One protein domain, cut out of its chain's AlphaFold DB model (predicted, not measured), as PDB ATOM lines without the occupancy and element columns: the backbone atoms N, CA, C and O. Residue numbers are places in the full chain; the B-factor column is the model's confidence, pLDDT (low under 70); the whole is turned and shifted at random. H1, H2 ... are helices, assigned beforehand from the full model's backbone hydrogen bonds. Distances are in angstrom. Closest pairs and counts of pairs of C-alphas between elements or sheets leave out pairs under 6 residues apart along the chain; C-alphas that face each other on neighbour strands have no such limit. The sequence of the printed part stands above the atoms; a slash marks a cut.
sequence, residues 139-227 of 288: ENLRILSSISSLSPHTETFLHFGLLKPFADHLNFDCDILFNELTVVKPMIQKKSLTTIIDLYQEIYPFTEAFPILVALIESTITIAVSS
ATOM      1  N   GLU A 139      14.794   5.848 -28.395       86.56
ATOM      2  CA  GLU A 139      15.404   6.860 -29.264       86.56
ATOM      3  C   GLU A 139      14.458   7.293 -30.395       86.56
ATOM      4  O   GLU A 139      14.240   8.490 -30.593       86.56
ATOM      5  N   ASN A 140      13.801   6.349 -31.078       87.69
ATOM      6  CA  ASN A 140      12.832   6.665 -32.136       87.69
ATOM      7  C   ASN A 140      11.617   7.433 -31.595       87.69
ATOM      8  O   ASN A 140      11.110   8.350 -32.244       87.69
ATOM      9  N   LEU A 141      11.170   7.113 -30.376       87.31
ATOM     10  CA  LEU A 141      10.107   7.853 -29.693       87.31
ATOM     11  C   LEU A 141      10.536   9.276 -29.312       87.31
ATOM     12  O   LEU A 141       9.717  10.195 -29.386       87.31
ATOM     13  N   ARG A 142      11.805   9.488 -28.943       88.25
ATOM     14  CA  ARG A 142      12.351  10.837 -28.725       88.25
ATOM     15  C   ARG A 142      12.372  11.641 -30.018       88.25
ATOM     16  O   ARG A 142      11.914  12.773 -30.008       88.25
ATOM     17  N   ILE A 143      12.803  11.050 -31.130       89.12
ATOM     18  CA  ILE A 143      12.772  11.708 -32.446       89.12
ATOM     19  C   ILE A 143      11.332  12.064 -32.849       89.12
ATOM     20  O   ILE A 143      11.055  13.167 -33.320       89.12
ATOM     21  N   LEU A 144      10.382  11.154 -32.621       87.00
ATOM     22  CA  LEU A 144       8.972  11.412 -32.908       87.00
ATOM     23  C   LEU A 144       8.406  12.550 -32.043       87.00
ATOM     24  O   LEU A 144       7.615  13.363 -32.528       87.00
ATOM     25  N   SER A 145       8.821  12.645 -30.777       86.50
ATOM     26  CA  SER A 145       8.425  13.761 -29.915       86.50
ATOM     27  C   SER A 145       9.066  15.084 -30.350       86.50
ATOM     28  O   SER A 145       8.390  16.114 -30.304       86.50
ATOM     29  N   SER A 146      10.292  15.062 -30.890       87.25
ATOM     30  CA  SER A 146      10.915  16.216 -31.556       87.25
ATOM     31  C   SER A 146      10.070  16.723 -32.726       87.25
ATOM     32  O   SER A 146       9.791  17.915 -32.819       87.25
ATOM     33  N   ILE A 147       9.603  15.817 -33.591       86.69
ATOM     34  CA  ILE A 147       8.741  16.152 -34.737       86.69
ATOM     35  C   ILE A 147       7.426  16.791 -34.264       86.69
ATOM     36  O   ILE A 147       6.966  17.780 -34.834       86.69
ATOM     37  N   SER A 148       6.844  16.273 -33.180       85.69
ATOM     38  CA  SER A 148       5.630  16.834 -32.571       85.69
ATOM     39  C   SER A 148       5.842  18.245 -31.990       85.69
ATOM     40  O   SER A 148       4.949  19.093 -32.062       85.69
ATOM     41  N   SER A 149       7.039  18.532 -31.466       87.06
ATOM     42  CA  SER A 149       7.438  19.856 -30.949       87.06
ATOM     43  C   SER A 149       7.569  20.921 -32.050       87.06
ATOM     44  O   SER A 149       7.503  22.118 -31.768       87.06
ATOM     45  N   LEU A 150       7.700  20.512 -33.315       85.06
ATOM     46  CA  LEU A 150       7.740  21.419 -34.466       85.06
ATOM     47  C   LEU A 150       6.346  21.915 -34.892       85.06
ATOM     48  O   LEU A 150       6.234  22.857 -35.677       85.06
ATOM     49  N   SER A 151       5.277  21.308 -34.369       83.00
ATOM     50  CA  SER A 151       3.899  21.739 -34.608       83.00
ATOM     51  C   SER A 151       3.527  22.945 -33.734       83.00
ATOM     52  O   SER A 151       3.715  22.890 -32.516       83.00
ATOM     53  N   PRO A 152       2.925  24.009 -34.304       77.69
ATOM     54  CA  PRO A 152       2.543  25.214 -33.560       77.69
ATOM     55  C   PRO A 152       1.414  24.989 -32.540       77.69
ATOM     56  O   PRO A 152       1.208  25.823 -31.664       77.69
ATOM     57  N   HIS A 153       0.684  23.874 -32.631       74.75
ATOM     58  CA  HIS A 153      -0.411  23.542 -31.713       74.75
ATOM     59  C   HIS A 153       0.045  22.916 -30.384       74.75
ATOM     60  O   HIS A 153      -0.781  22.732 -29.490       74.75
ATOM     61  N   THR A 154       1.326  22.577 -30.242       76.81
ATOM     62  CA  THR A 154       1.848  21.865 -29.069       76.81
ATOM     63  C   THR A 154       2.375  22.849 -28.017       76.81
ATOM     64  O   THR A 154       3.079  23.798 -28.350       76.81
ATOM     65  N   GLU A 155       2.119  22.605 -26.725       72.62
ATOM     66  CA  GLU A 155       2.654  23.434 -25.622       72.62
ATOM     67  C   GLU A 155       4.193  23.467 -25.584       72.62
ATOM     68  O   GLU A 155       4.802  24.413 -25.088       72.62
ATOM     69  N   THR A 156       4.837  22.449 -26.157       79.06
ATOM     70  CA  THR A 156       6.293  22.308 -26.243       79.06
ATOM     71  C   THR A 156       6.883  22.872 -27.539       79.06
ATOM     72  O   THR A 156       7.960  22.446 -27.961       79.06
ATOM     73  N   PHE A 157       6.201  23.819 -28.188       83.31
ATOM     74  CA  PHE A 157       6.613  24.392 -29.469       83.31
ATOM     75  C   PHE A 157       8.063  24.921 -29.457       83.31
ATOM     76  O   PHE A 157       8.443  25.747 -28.619       83.31
ATOM     77  N   LEU A 158       8.883  24.442 -30.403       81.62
ATOM     78  CA  LEU A 158      10.292  24.835 -30.589       81.62
ATOM     79  C   LEU A 158      11.181  24.644 -29.339       81.62
ATOM     80  O   LEU A 158      12.131  25.397 -29.099       81.62
ATOM     81  N   HIS A 159      10.896  23.661 -28.485       85.69
ATOM     82  CA  HIS A 159      11.704  23.418 -27.292       85.69
ATOM     83  C   HIS A 159      13.031  22.711 -27.629       85.69
ATOM     84  O   HIS A 159      13.036  21.555 -28.042       85.69
ATOM     85  N   PHE A 160      14.170  23.370 -27.376       85.88
ATOM     86  CA  PHE A 160      15.504  22.849 -27.717       85.88
ATOM     87  C   PHE A 160      15.777  21.449 -27.152       85.88
ATOM     88  O   PHE A 160      16.204  20.565 -27.887       85.88
ATOM     89  N   GLY A 161      15.471  21.214 -25.871       84.06
ATOM     90  CA  GLY A 161      15.728  19.916 -25.237       84.06
ATOM     91  C   GLY A 161      14.969  18.750 -25.880       84.06
ATOM     92  O   GLY A 161      15.435  17.619 -25.817       84.06
ATOM     93  N   LEU A 162      13.833  19.025 -26.535       86.38
ATOM     94  CA  LEU A 162      13.082  18.011 -27.278       86.38
ATOM     95  C   LEU A 162      13.546  17.894 -28.721       86.38
ATOM     96  O   LEU A 162      13.365  16.842 -29.312       86.38
ATOM     97  N   LEU A 163      14.127  18.946 -29.288       88.12
ATOM     98  CA  LEU A 163      14.538  18.997 -30.684       88.12
ATOM     99  C   LEU A 163      15.956  18.462 -30.915       88.12
ATOM    100  O   LEU A 163      16.264  17.959 -31.994       88.12
ATOM    101  N   LYS A 164      16.785  18.506 -29.869       88.12
ATOM    102  CA  LYS A 164      18.157  18.005 -29.859       88.12
ATOM    103  C   LYS A 164      18.301  16.558 -30.368       88.12
ATOM    104  O   LYS A 164      19.101  16.367 -31.275       88.12
ATOM    105  N   PRO A 165      17.522  15.557 -29.904       88.88
ATOM    106  CA  PRO A 165      17.667  14.177 -30.382       88.88
ATOM    107  C   PRO A 165      17.473  14.027 -31.895       88.88
ATOM    108  O   PRO A 165      18.141  13.218 -32.533       88.88
ATOM    109  N   PHE A 166      16.572  14.816 -32.487       89.44
ATOM    110  CA  PHE A 166      16.333  14.792 -33.928       89.44
ATOM    111  C   PHE A 166      17.438  15.501 -34.716       89.44
ATOM    112  O   PHE A 166      17.838  15.019 -35.773       89.44
ATOM    113  N   ALA A 167      17.974  16.599 -34.182       89.94
ATOM    114  CA  ALA A 167      19.133  17.273 -34.758       89.94
ATOM    115  C   ALA A 167      20.390  16.388 -34.712       89.94
ATOM    116  O   ALA A 167      21.065  16.240 -35.728       89.94
ATOM    117  N   ASP A 168      20.639  15.729 -33.575       90.44
ATOM    118  CA  ASP A 168      21.738  14.776 -33.395       90.44
ATOM    119  C   ASP A 168      21.600  13.588 -34.367       90.44
ATOM    120  O   ASP A 168      22.573  13.199 -35.010       90.44
ATOM    121  N   HIS A 169      20.385  13.055 -34.559       89.00
ATOM    122  CA  HIS A 169      20.124  11.970 -35.517       89.00
ATOM    123  C   HIS A 169      20.460  12.351 -36.970       89.00
ATOM    124  O   HIS A 169      20.943  11.520 -37.738       89.00
ATOM    125  N   LEU A 170      20.227  13.611 -37.347       88.12
ATOM    126  CA  LEU A 170      20.534  14.138 -38.679       88.12
ATOM    127  C   LEU A 170      21.966  14.693 -38.798       88.12
ATOM    128  O   LEU A 170      22.351  15.139 -39.876       88.12
ATOM    129  N   ASN A 171      22.775  14.602 -37.734       90.00
ATOM    130  CA  ASN A 171      24.131  15.154 -37.633       90.00
ATOM    131  C   ASN A 171      24.195  16.679 -37.839       90.00
ATOM    132  O   ASN A 171      25.131  17.192 -38.457       90.00
ATOM    133  N   PHE A 172      23.199  17.409 -37.334       90.75
ATOM    134  CA  PHE A 172      23.221  18.869 -37.309       90.75
ATOM    135  C   PHE A 172      23.932  19.413 -36.069       90.75
ATOM    136  O   PHE A 172      23.977  18.774 -35.020       90.75
ATOM    137  N   ASP A 173      24.466  20.629 -36.187       90.19
ATOM    138  CA  ASP A 173      25.112  21.317 -35.074       90.19
ATOM    139  C   ASP A 173      24.065  21.839 -34.074       90.19
ATOM    140  O   ASP A 173      23.289  22.762 -34.353       90.19
ATOM    141  N   CYS A 174      24.048  21.227 -32.892       89.06
ATOM    142  CA  CYS A 174      23.129  21.570 -31.817       89.06
ATOM    143  C   CYS A 174      23.340  22.980 -31.251       89.06
ATOM    144  O   CYS A 174      22.367  23.597 -30.809       89.06
ATOM    145  N   ASP A 175      24.563  23.512 -31.269       88.69
ATOM    146  CA  ASP A 175      24.848  24.836 -30.710       88.69
ATOM    147  C   ASP A 175      24.281  25.933 -31.617       88.69
ATOM    148  O   ASP A 175      23.668  26.899 -31.151       88.69
ATOM    149  N   ILE A 176      24.405  25.749 -32.932       89.62
ATOM    150  CA  ILE A 176      23.790  26.637 -33.923       89.62
ATOM    151  C   ILE A 176      22.262  26.562 -33.815       89.62
ATOM    152  O   ILE A 176      21.607  27.603 -33.730       89.62
ATOM    153  N   LEU A 177      21.689  25.357 -33.707       90.88
ATOM    154  CA  LEU A 177      20.244  25.182 -33.537       90.88
ATOM    155  C   LEU A 177      19.708  25.895 -32.286       90.88
ATOM    156  O   LEU A 177      18.643  26.513 -32.330       90.88
ATOM    157  N   PHE A 178      20.431  25.842 -31.164       90.06
ATOM    158  CA  PHE A 178      20.041  26.548 -29.942       90.06
ATOM    159  C   PHE A 178      19.948  28.066 -30.159       90.06
ATOM    160  O   PHE A 178      18.977  28.710 -29.736       90.06
ATOM    161  N   ASN A 179      20.933  28.634 -30.857       90.12
ATOM    162  CA  ASN A 179      20.970  30.057 -31.174       90.12
ATOM    163  C   ASN A 179      19.826  30.453 -32.119       90.12
ATOM    164  O   ASN A 179      19.114  31.421 -31.846       90.12
ATOM    165  N   GLU A 180      19.590  29.670 -33.175       91.31
ATOM    166  CA  GLU A 180      18.488  29.889 -34.117       91.31
ATOM    167  C   GLU A 180      17.127  29.870 -33.400       91.31
ATOM    168  O   GLU A 180      16.335  30.807 -33.528       91.31
ATOM    169  N   LEU A 181      16.868  28.858 -32.565       89.75
ATOM    170  CA  LEU A 181      15.607  28.728 -31.823       89.75
ATOM    171  C   LEU A 181      15.355  29.896 -30.863       89.75
ATOM    172  O   LEU A 181      14.206  30.309 -30.675       89.75
ATOM    173  N   THR A 182      16.415  30.439 -30.265       88.81
ATOM    174  CA  THR A 182      16.330  31.586 -29.351       88.81
ATOM    175  C   THR A 182      15.834  32.841 -30.073       88.81
ATOM    176  O   THR A 182      15.049  33.606 -29.510       88.81
ATOM    177  N   VAL A 183      16.226  33.029 -31.337       89.56
ATOM    178  CA  VAL A 183      15.807  34.169 -32.170       89.56
ATOM    179  C   VAL A 183      14.432  33.932 -32.800       89.56
ATOM    180  O   VAL A 183      13.608  34.846 -32.875       89.56
ATOM    181  N   VAL A 184      14.142  32.701 -33.221       87.56
ATOM    182  CA  VAL A 184      12.913  32.375 -33.957       87.56
ATOM    183  C   VAL A 184      11.669  32.405 -33.069       87.56
ATOM    184  O   VAL A 184      10.627  32.910 -33.495       87.56
ATOM    185  N   LYS A 185      11.757  31.933 -31.818       85.94
ATOM    186  CA  LYS A 185      10.628  31.951 -30.868       85.94
ATOM    187  C   LYS A 185       9.944  33.321 -30.745       85.94
ATOM    188  O   LYS A 185       8.741  33.390 -31.004       85.94
ATOM    189  N   PRO A 186      10.650  34.415 -30.401       85.25
ATOM    190  CA  PRO A 186      10.026  35.732 -30.291       85.25
ATOM    191  C   PRO A 186       9.565  36.290 -31.646       85.25
ATOM    192  O   PRO A 186       8.605  37.061 -31.690       85.25
ATOM    193  N   MET A 187      10.207  35.900 -32.754       84.19
ATOM    194  CA  MET A 187       9.814  36.324 -34.102       84.19
ATOM    195  C   MET A 187       8.445  35.757 -34.504       84.19
ATOM    196  O   MET A 187       7.628  36.455 -35.108       84.19
ATOM    197  N   ILE A 188       8.189  34.500 -34.144       83.56
ATOM    198  CA  ILE A 188       6.979  33.763 -34.517       83.56
ATOM    199  C   ILE A 188       5.827  33.991 -33.531       83.56
ATOM    200  O   ILE A 188       4.668  33.901 -33.922       83.56
ATOM    201  N   GLN A 189       6.107  34.380 -32.284       77.75
ATOM    202  CA  GLN A 189       5.098  34.557 -31.229       77.75
ATOM    203  C   GLN A 189       3.965  35.545 -31.576       77.75
ATOM    204  O   GLN A 189       2.896  35.499 -30.974       77.75
ATOM    205  N   LYS A 190       4.183  36.447 -32.542       73.44
ATOM    206  CA  LYS A 190       3.183  37.423 -33.011       73.44
ATOM    207  C   LYS A 190       2.349  36.943 -34.206       73.44
ATOM    208  O   LYS A 190       1.422  37.647 -34.600       73.44
ATOM    209  N   LYS A 191       2.683  35.798 -34.806       76.62
ATOM    210  CA  LYS A 191       2.033  35.261 -36.009       76.62
ATOM    211  C   LYS A 191       1.139  34.079 -35.642       76.62
ATOM    212  O   LYS A 191       1.488  33.263 -34.794       76.62
ATOM    213  N   SER A 192      -0.018  33.975 -36.290       74.12
ATOM    214  CA  SER A 192      -0.911  32.825 -36.140       74.12
ATOM    215  C   SER A 192      -0.471  31.706 -37.082       74.12
ATOM    216  O   SER A 192      -0.787  31.744 -38.269       74.12
ATOM    217  N   LEU A 193       0.260  30.725 -36.559       80.81
ATOM    218  CA  LEU A 193       0.624  29.516 -37.297       80.81
ATOM    219  C   LEU A 193      -0.387  28.403 -37.009       80.81
ATOM    220  O   LEU A 193      -0.691  28.149 -35.843       80.81
ATOM    221  N   THR A 194      -0.881  27.724 -38.047       79.62
ATOM    222  CA  THR A 194      -1.784  26.568 -37.886       79.62
ATOM    223  C   THR A 194      -1.097  25.253 -38.234       79.62
ATOM    224  O   THR A 194      -1.282  24.247 -37.559       79.62
ATOM    225  N   THR A 195      -0.236  25.265 -39.252       84.56
ATOM    226  CA  THR A 195       0.408  24.059 -39.779       84.56
ATOM    227  C   THR A 195       1.929  24.222 -39.821       84.56
ATOM    228  O   THR A 195       2.448  25.330 -39.934       84.56
ATOM    229  N   ILE A 196       2.663  23.102 -39.803       85.75
ATOM    230  CA  ILE A 196       4.116  23.062 -40.073       85.75
ATOM    231  C   ILE A 196       4.467  23.710 -41.426       85.75
ATOM    232  O   ILE A 196       5.527  24.308 -41.571       85.75
ATOM    233  N   ILE A 197       3.567  23.638 -42.410       87.00
ATOM    234  CA  ILE A 197       3.744  24.276 -43.720       87.00
ATOM    235  C   ILE A 197       3.705  25.806 -43.595       87.00
ATOM    236  O   ILE A 197       4.525  26.478 -44.210       87.00
ATOM    237  N   ASP A 198       2.814  26.354 -42.766       87.25
ATOM    238  CA  ASP A 198       2.759  27.800 -42.505       87.25
ATOM    239  C   ASP A 198       4.058  28.259 -41.832       87.25
ATOM    240  O   ASP A 198       4.636  29.280 -42.193       87.25
ATOM    241  N   LEU A 199       4.558  27.457 -40.886       87.12
ATOM    242  CA  LEU A 199       5.841  27.696 -40.233       87.12
ATOM    243  C   LEU A 199       6.987  27.711 -41.253       87.12
ATOM    244  O   LEU A 199       7.814  28.620 -41.232       87.12
ATOM    245  N   TYR A 200       7.013  26.740 -42.169       89.31
ATOM    246  CA  TYR A 200       7.997  26.698 -43.247       89.31
ATOM    247  C   TYR A 200       7.930  27.955 -44.122       89.31
ATOM    248  O   TYR A 200       8.959  28.578 -44.362       89.31
ATOM    249  N   GLN A 201       6.735  28.383 -44.543       88.25
ATOM    250  CA  GLN A 201       6.552  29.580 -45.376       88.25
ATOM    251  C   GLN A 201       7.041  30.867 -44.702       88.25
ATOM    252  O   GLN A 201       7.564  31.749 -45.378       88.25
ATOM    253  N   GLU A 202       6.905  30.972 -43.381       87.31
ATOM    254  CA  GLU A 202       7.347  32.145 -42.622       87.31
ATOM    255  C   GLU A 202       8.865  32.198 -42.405       87.31
ATOM    256  O   GLU A 202       9.431  33.286 -42.272       87.31
ATOM    257  N   ILE A 203       9.531  31.042 -42.364       87.50
ATOM    258  CA  ILE A 203      10.985  30.941 -42.161       87.50
ATOM    259  C   ILE A 203      11.734  30.889 -43.499       87.50
ATOM    260  O   ILE A 203      12.874  31.336 -43.573       87.50
ATOM    261  N   TYR A 204      11.092  30.434 -44.578       88.00
ATOM    262  CA  TYR A 204      11.687  30.316 -45.911       88.00
ATOM    263  C   TYR A 204      12.398  31.590 -46.428       88.00
ATOM    264  O   TYR A 204      13.490  31.475 -46.988       88.00
ATOM    265  N   PRO A 205      11.883  32.821 -46.209       88.38
ATOM    266  CA  PRO A 205      12.591  34.044 -46.599       88.38
ATOM    267  C   PRO A 205      13.921  34.260 -45.858       88.38
ATOM    268  O   PRO A 205      14.754  35.042 -46.305       88.38
ATOM    269  N   PHE A 206      14.113  33.582 -44.727       87.00
ATOM    270  CA  PHE A 206      15.252  33.706 -43.820       87.00
ATOM    271  C   PHE A 206      16.131  32.445 -43.816       87.00
ATOM    272  O   PHE A 206      16.779  32.144 -42.815       87.00
ATOM    273  N   THR A 207      16.172  31.709 -44.928       85.75
ATOM    274  CA  THR A 207      16.983  30.485 -45.096       85.75
ATOM    275  C   THR A 207      18.464  30.673 -44.768       85.75
ATOM    276  O   THR A 207      19.066  29.780 -44.185       85.75
ATOM    277  N   GLU A 208      19.047  31.838 -45.070       86.75
ATOM    278  CA  GLU A 208      20.440  32.141 -44.705       86.75
ATOM    279  C   GLU A 208      20.635  32.394 -43.202       86.75
ATOM    280  O   GLU A 208      21.719  32.161 -42.674       86.75
ATOM    281  N   ALA A 209      19.599  32.872 -42.507       86.50
ATOM    282  CA  ALA A 209      19.664  33.173 -41.078       86.50
ATOM    283  C   ALA A 209      19.346  31.953 -40.200       86.50
ATOM    284  O   ALA A 209      19.824  31.886 -39.070       86.50
ATOM    285  N   PHE A 210      18.545  31.011 -40.710       89.62
ATOM    286  CA  PHE A 210      18.113  29.807 -39.990       89.62
ATOM    287  C   PHE A 210      18.320  28.518 -40.809       89.62
ATOM    288  O   PHE A 210      17.355  27.783 -41.055       89.62
ATOM    289  N   PRO A 211      19.546  28.237 -41.286       90.06
ATOM    290  CA  PRO A 211      19.808  27.096 -42.157       90.06
ATOM    291  C   PRO A 211      19.472  25.750 -41.504       90.06
ATOM    292  O   PRO A 211      18.921  24.874 -42.176       90.06
ATOM    293  N   ILE A 212      19.760  25.568 -40.207       91.12
ATOM    294  CA  ILE A 212      19.532  24.278 -39.541       91.12
ATOM    295  C   ILE A 212      18.047  24.061 -39.287       91.12
ATOM    296  O   ILE A 212      17.519  22.987 -39.576       91.12
ATOM    297  N   LEU A 213      17.348  25.076 -38.784       90.50
ATOM    298  CA  LEU A 213      15.921  24.981 -38.521       90.50
ATOM    299  C   LEU A 213      15.130  24.711 -39.804       90.50
ATOM    300  O   LEU A 213      14.238  23.863 -39.791       90.50
ATOM    301  N   VAL A 214      15.467  25.372 -40.918       91.31
ATOM    302  CA  VAL A 214      14.827  25.106 -42.217       91.31
ATOM    303  C   VAL A 214      15.062  23.662 -42.652       91.31
ATOM    304  O   VAL A 214      14.093  22.960 -42.943       91.31
ATOM    305  N   ALA A 215      16.310  23.185 -42.622       91.12
ATOM    306  CA  ALA A 215      16.634  21.806 -42.990       91.12
ATOM    307  C   ALA A 215      15.898  20.777 -42.107       91.12
ATOM    308  O   ALA A 215      15.446  19.731 -42.584       91.12
ATOM    309  N   LEU A 216      15.718  21.087 -40.822       91.44
ATOM    310  CA  LEU A 216      14.981  20.258 -39.873       91.44
ATOM    311  C   LEU A 216      13.483  20.175 -40.211       91.44
ATOM    312  O   LEU A 216      12.880  19.098 -40.154       91.44
ATOM    313  N   ILE A 217      12.876  21.302 -40.586       90.25
ATOM    314  CA  ILE A 217      11.471  21.367 -41.008       90.25
ATOM    315  C   ILE A 217      11.273  20.607 -42.323       90.25
ATOM    316  O   ILE A 217      10.346  19.803 -42.427       90.25
ATOM    317  N   GLU A 218      12.162  20.787 -43.303       90.69
ATOM    318  CA  GLU A 218      12.120  20.055 -44.578       90.69
ATOM    319  C   GLU A 218      12.238  18.543 -44.370       90.69
ATOM    320  O   GLU A 218      11.461  17.763 -44.933       90.69
ATOM    321  N   SER A 219      13.154  18.127 -43.494       90.19
ATOM    322  CA  SER A 219      13.318  16.722 -43.112       90.19
ATOM    323  C   SER A 219      12.042  16.175 -42.470       90.19
ATOM    324  O   SER A 219      11.576  15.092 -42.823       90.19
ATOM    325  N   THR A 220      11.415  16.953 -41.585       89.25
ATOM    326  CA  THR A 220      10.161  16.574 -40.920       89.25
ATOM    327  C   THR A 220       9.018  16.379 -41.916       89.25
ATOM    328  O   THR A 220       8.321  15.364 -41.870       89.25
ATOM    329  N   ILE A 221       8.840  17.326 -42.842       87.19
ATOM    330  CA  ILE A 221       7.809  17.251 -43.886       87.19
ATOM    331  C   ILE A 221       8.050  16.020 -44.768       87.19
ATOM    332  O   ILE A 221       7.114  15.277 -45.060       87.19
ATOM    333  N   THR A 222       9.304  15.752 -45.134       87.06
ATOM    334  CA  THR A 222       9.678  14.594 -45.958       87.06
ATOM    335  C   THR A 222       9.349  13.268 -45.266       87.06
ATOM    336  O   THR A 222       8.753  12.379 -45.877       87.06
ATOM    337  N   ILE A 223       9.673  13.140 -43.976       82.75
ATOM    338  CA  ILE A 223       9.393  11.932 -43.186       82.75
ATOM    339  C   ILE A 223       7.878  11.719 -43.025       82.75
ATOM    340  O   ILE A 223       7.389  10.595 -43.189       82.75
ATOM    341  N   ALA A 224       7.115  12.787 -42.764       71.62
ATOM    342  CA  ALA A 224       5.671  12.723 -42.530       71.62
ATOM    343  C   ALA A 224       4.859  12.277 -43.765       71.62
ATOM    344  O   ALA A 224       3.821  11.632 -43.622       71.62
ATOM    345  N   VAL A 225       5.330  12.571 -44.981       64.44
ATOM    346  CA  VAL A 225       4.628  12.237 -46.237       64.44
ATOM    347  C   VAL A 225       4.740  10.745 -46.612       64.44
ATOM    348  O   VAL A 225       3.950  10.238 -47.418       64.44
ATOM    349  N   SER A 226       5.666  10.002 -45.998       64.69
ATOM    350  CA  SER A 226       6.064   8.649 -46.422       64.69
ATOM    351  C   SER A 226       4.931   7.607 -46.483       64.69
ATOM    352  O   SER A 226       4.928   6.779 -47.399       64.69
ATOM    353  N   SER A 227       3.920   7.655 -45.606       62.72
ATOM    354  CA  SER A 227       2.846   6.639 -45.576       62.72
ATOM    355  C   SER A 227       2.017   6.592 -46.866       62.72
ATOM    356  O   SER A 227       1.682   5.510 -47.356       62.72
TER     357      SER A 227
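AT A GLANCE: This is residues 139 to 227 of the 288 residues of the protein "Hypothetical protein" of Adineta steineri (UniProt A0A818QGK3). Five helices pack in two layers: H1, H2 and H3 follow one another as an arc in one, and the helical hairpin of H4 and H5 makes the other, with H5 crossing behind the arc. The layers touch where residues 212 to 213 of H5, close to its first residue, meet residues 176 to 181 of H3. The printed part has 89 residues, with five named helices, H1 to H5 in chain order, and no named strand: all helix. It is compact, with a radius of gyration of the C-alphas of 12.0 A, and spans 33 by 29 by 23 A.

HOW THE PARTS SIT: H1, residues 139 to 149, touches H2, residues 160 to 169, at a steep tilt of 52 degrees, opposite ways; the closest C-alphas, of Ser 146 and Leu 163, are 4.6 A apart. H2 touches H3, residues 174 to 188, at a steep tilt of 47 degrees, opposite ways, closest at the C-alphas of Phe 160 and Phe 178, 6.3 A. H4, residues 196 to 206, and H5, residues 211 to 227, form a hairpin at a shallow tilt of 29 degrees, opposite ways; the C-alphas of Tyr 200 and Ile 217 are closest, at 6.7 A. Residues 176 to 181 of H3 touch residues 212 to 213 of H5, about perpendicular at 86 degrees, with the C-alphas of Leu 177 and Ile 212 closest, 6.1 A apart. H1 and H4 are apart. Every O i to N i+4 pair is within hydrogen-bond range in H1; the counts are 4 of 6 in H2, 9 of 11 in H3, 5 of 7 in H4 and 11 of 13 in H5.

IN THESE COORDINATES: H1 begins at C-alpha 139 (15.404, 6.860, -29.264) and is 15.3 A long; H2 is 14.2 A, H3 20.4 A, H4 15.9 A and H5 26.8 A, ending at C-alpha 227 (2.846, 6.639, -45.576).

THE WHOLE: The C-alphas of Pro 186 and Ser 227 are farthest apart, 33.6 A. The printed part has no cut and no long link. Residues 225 to 227 are under 70 in pLDDT.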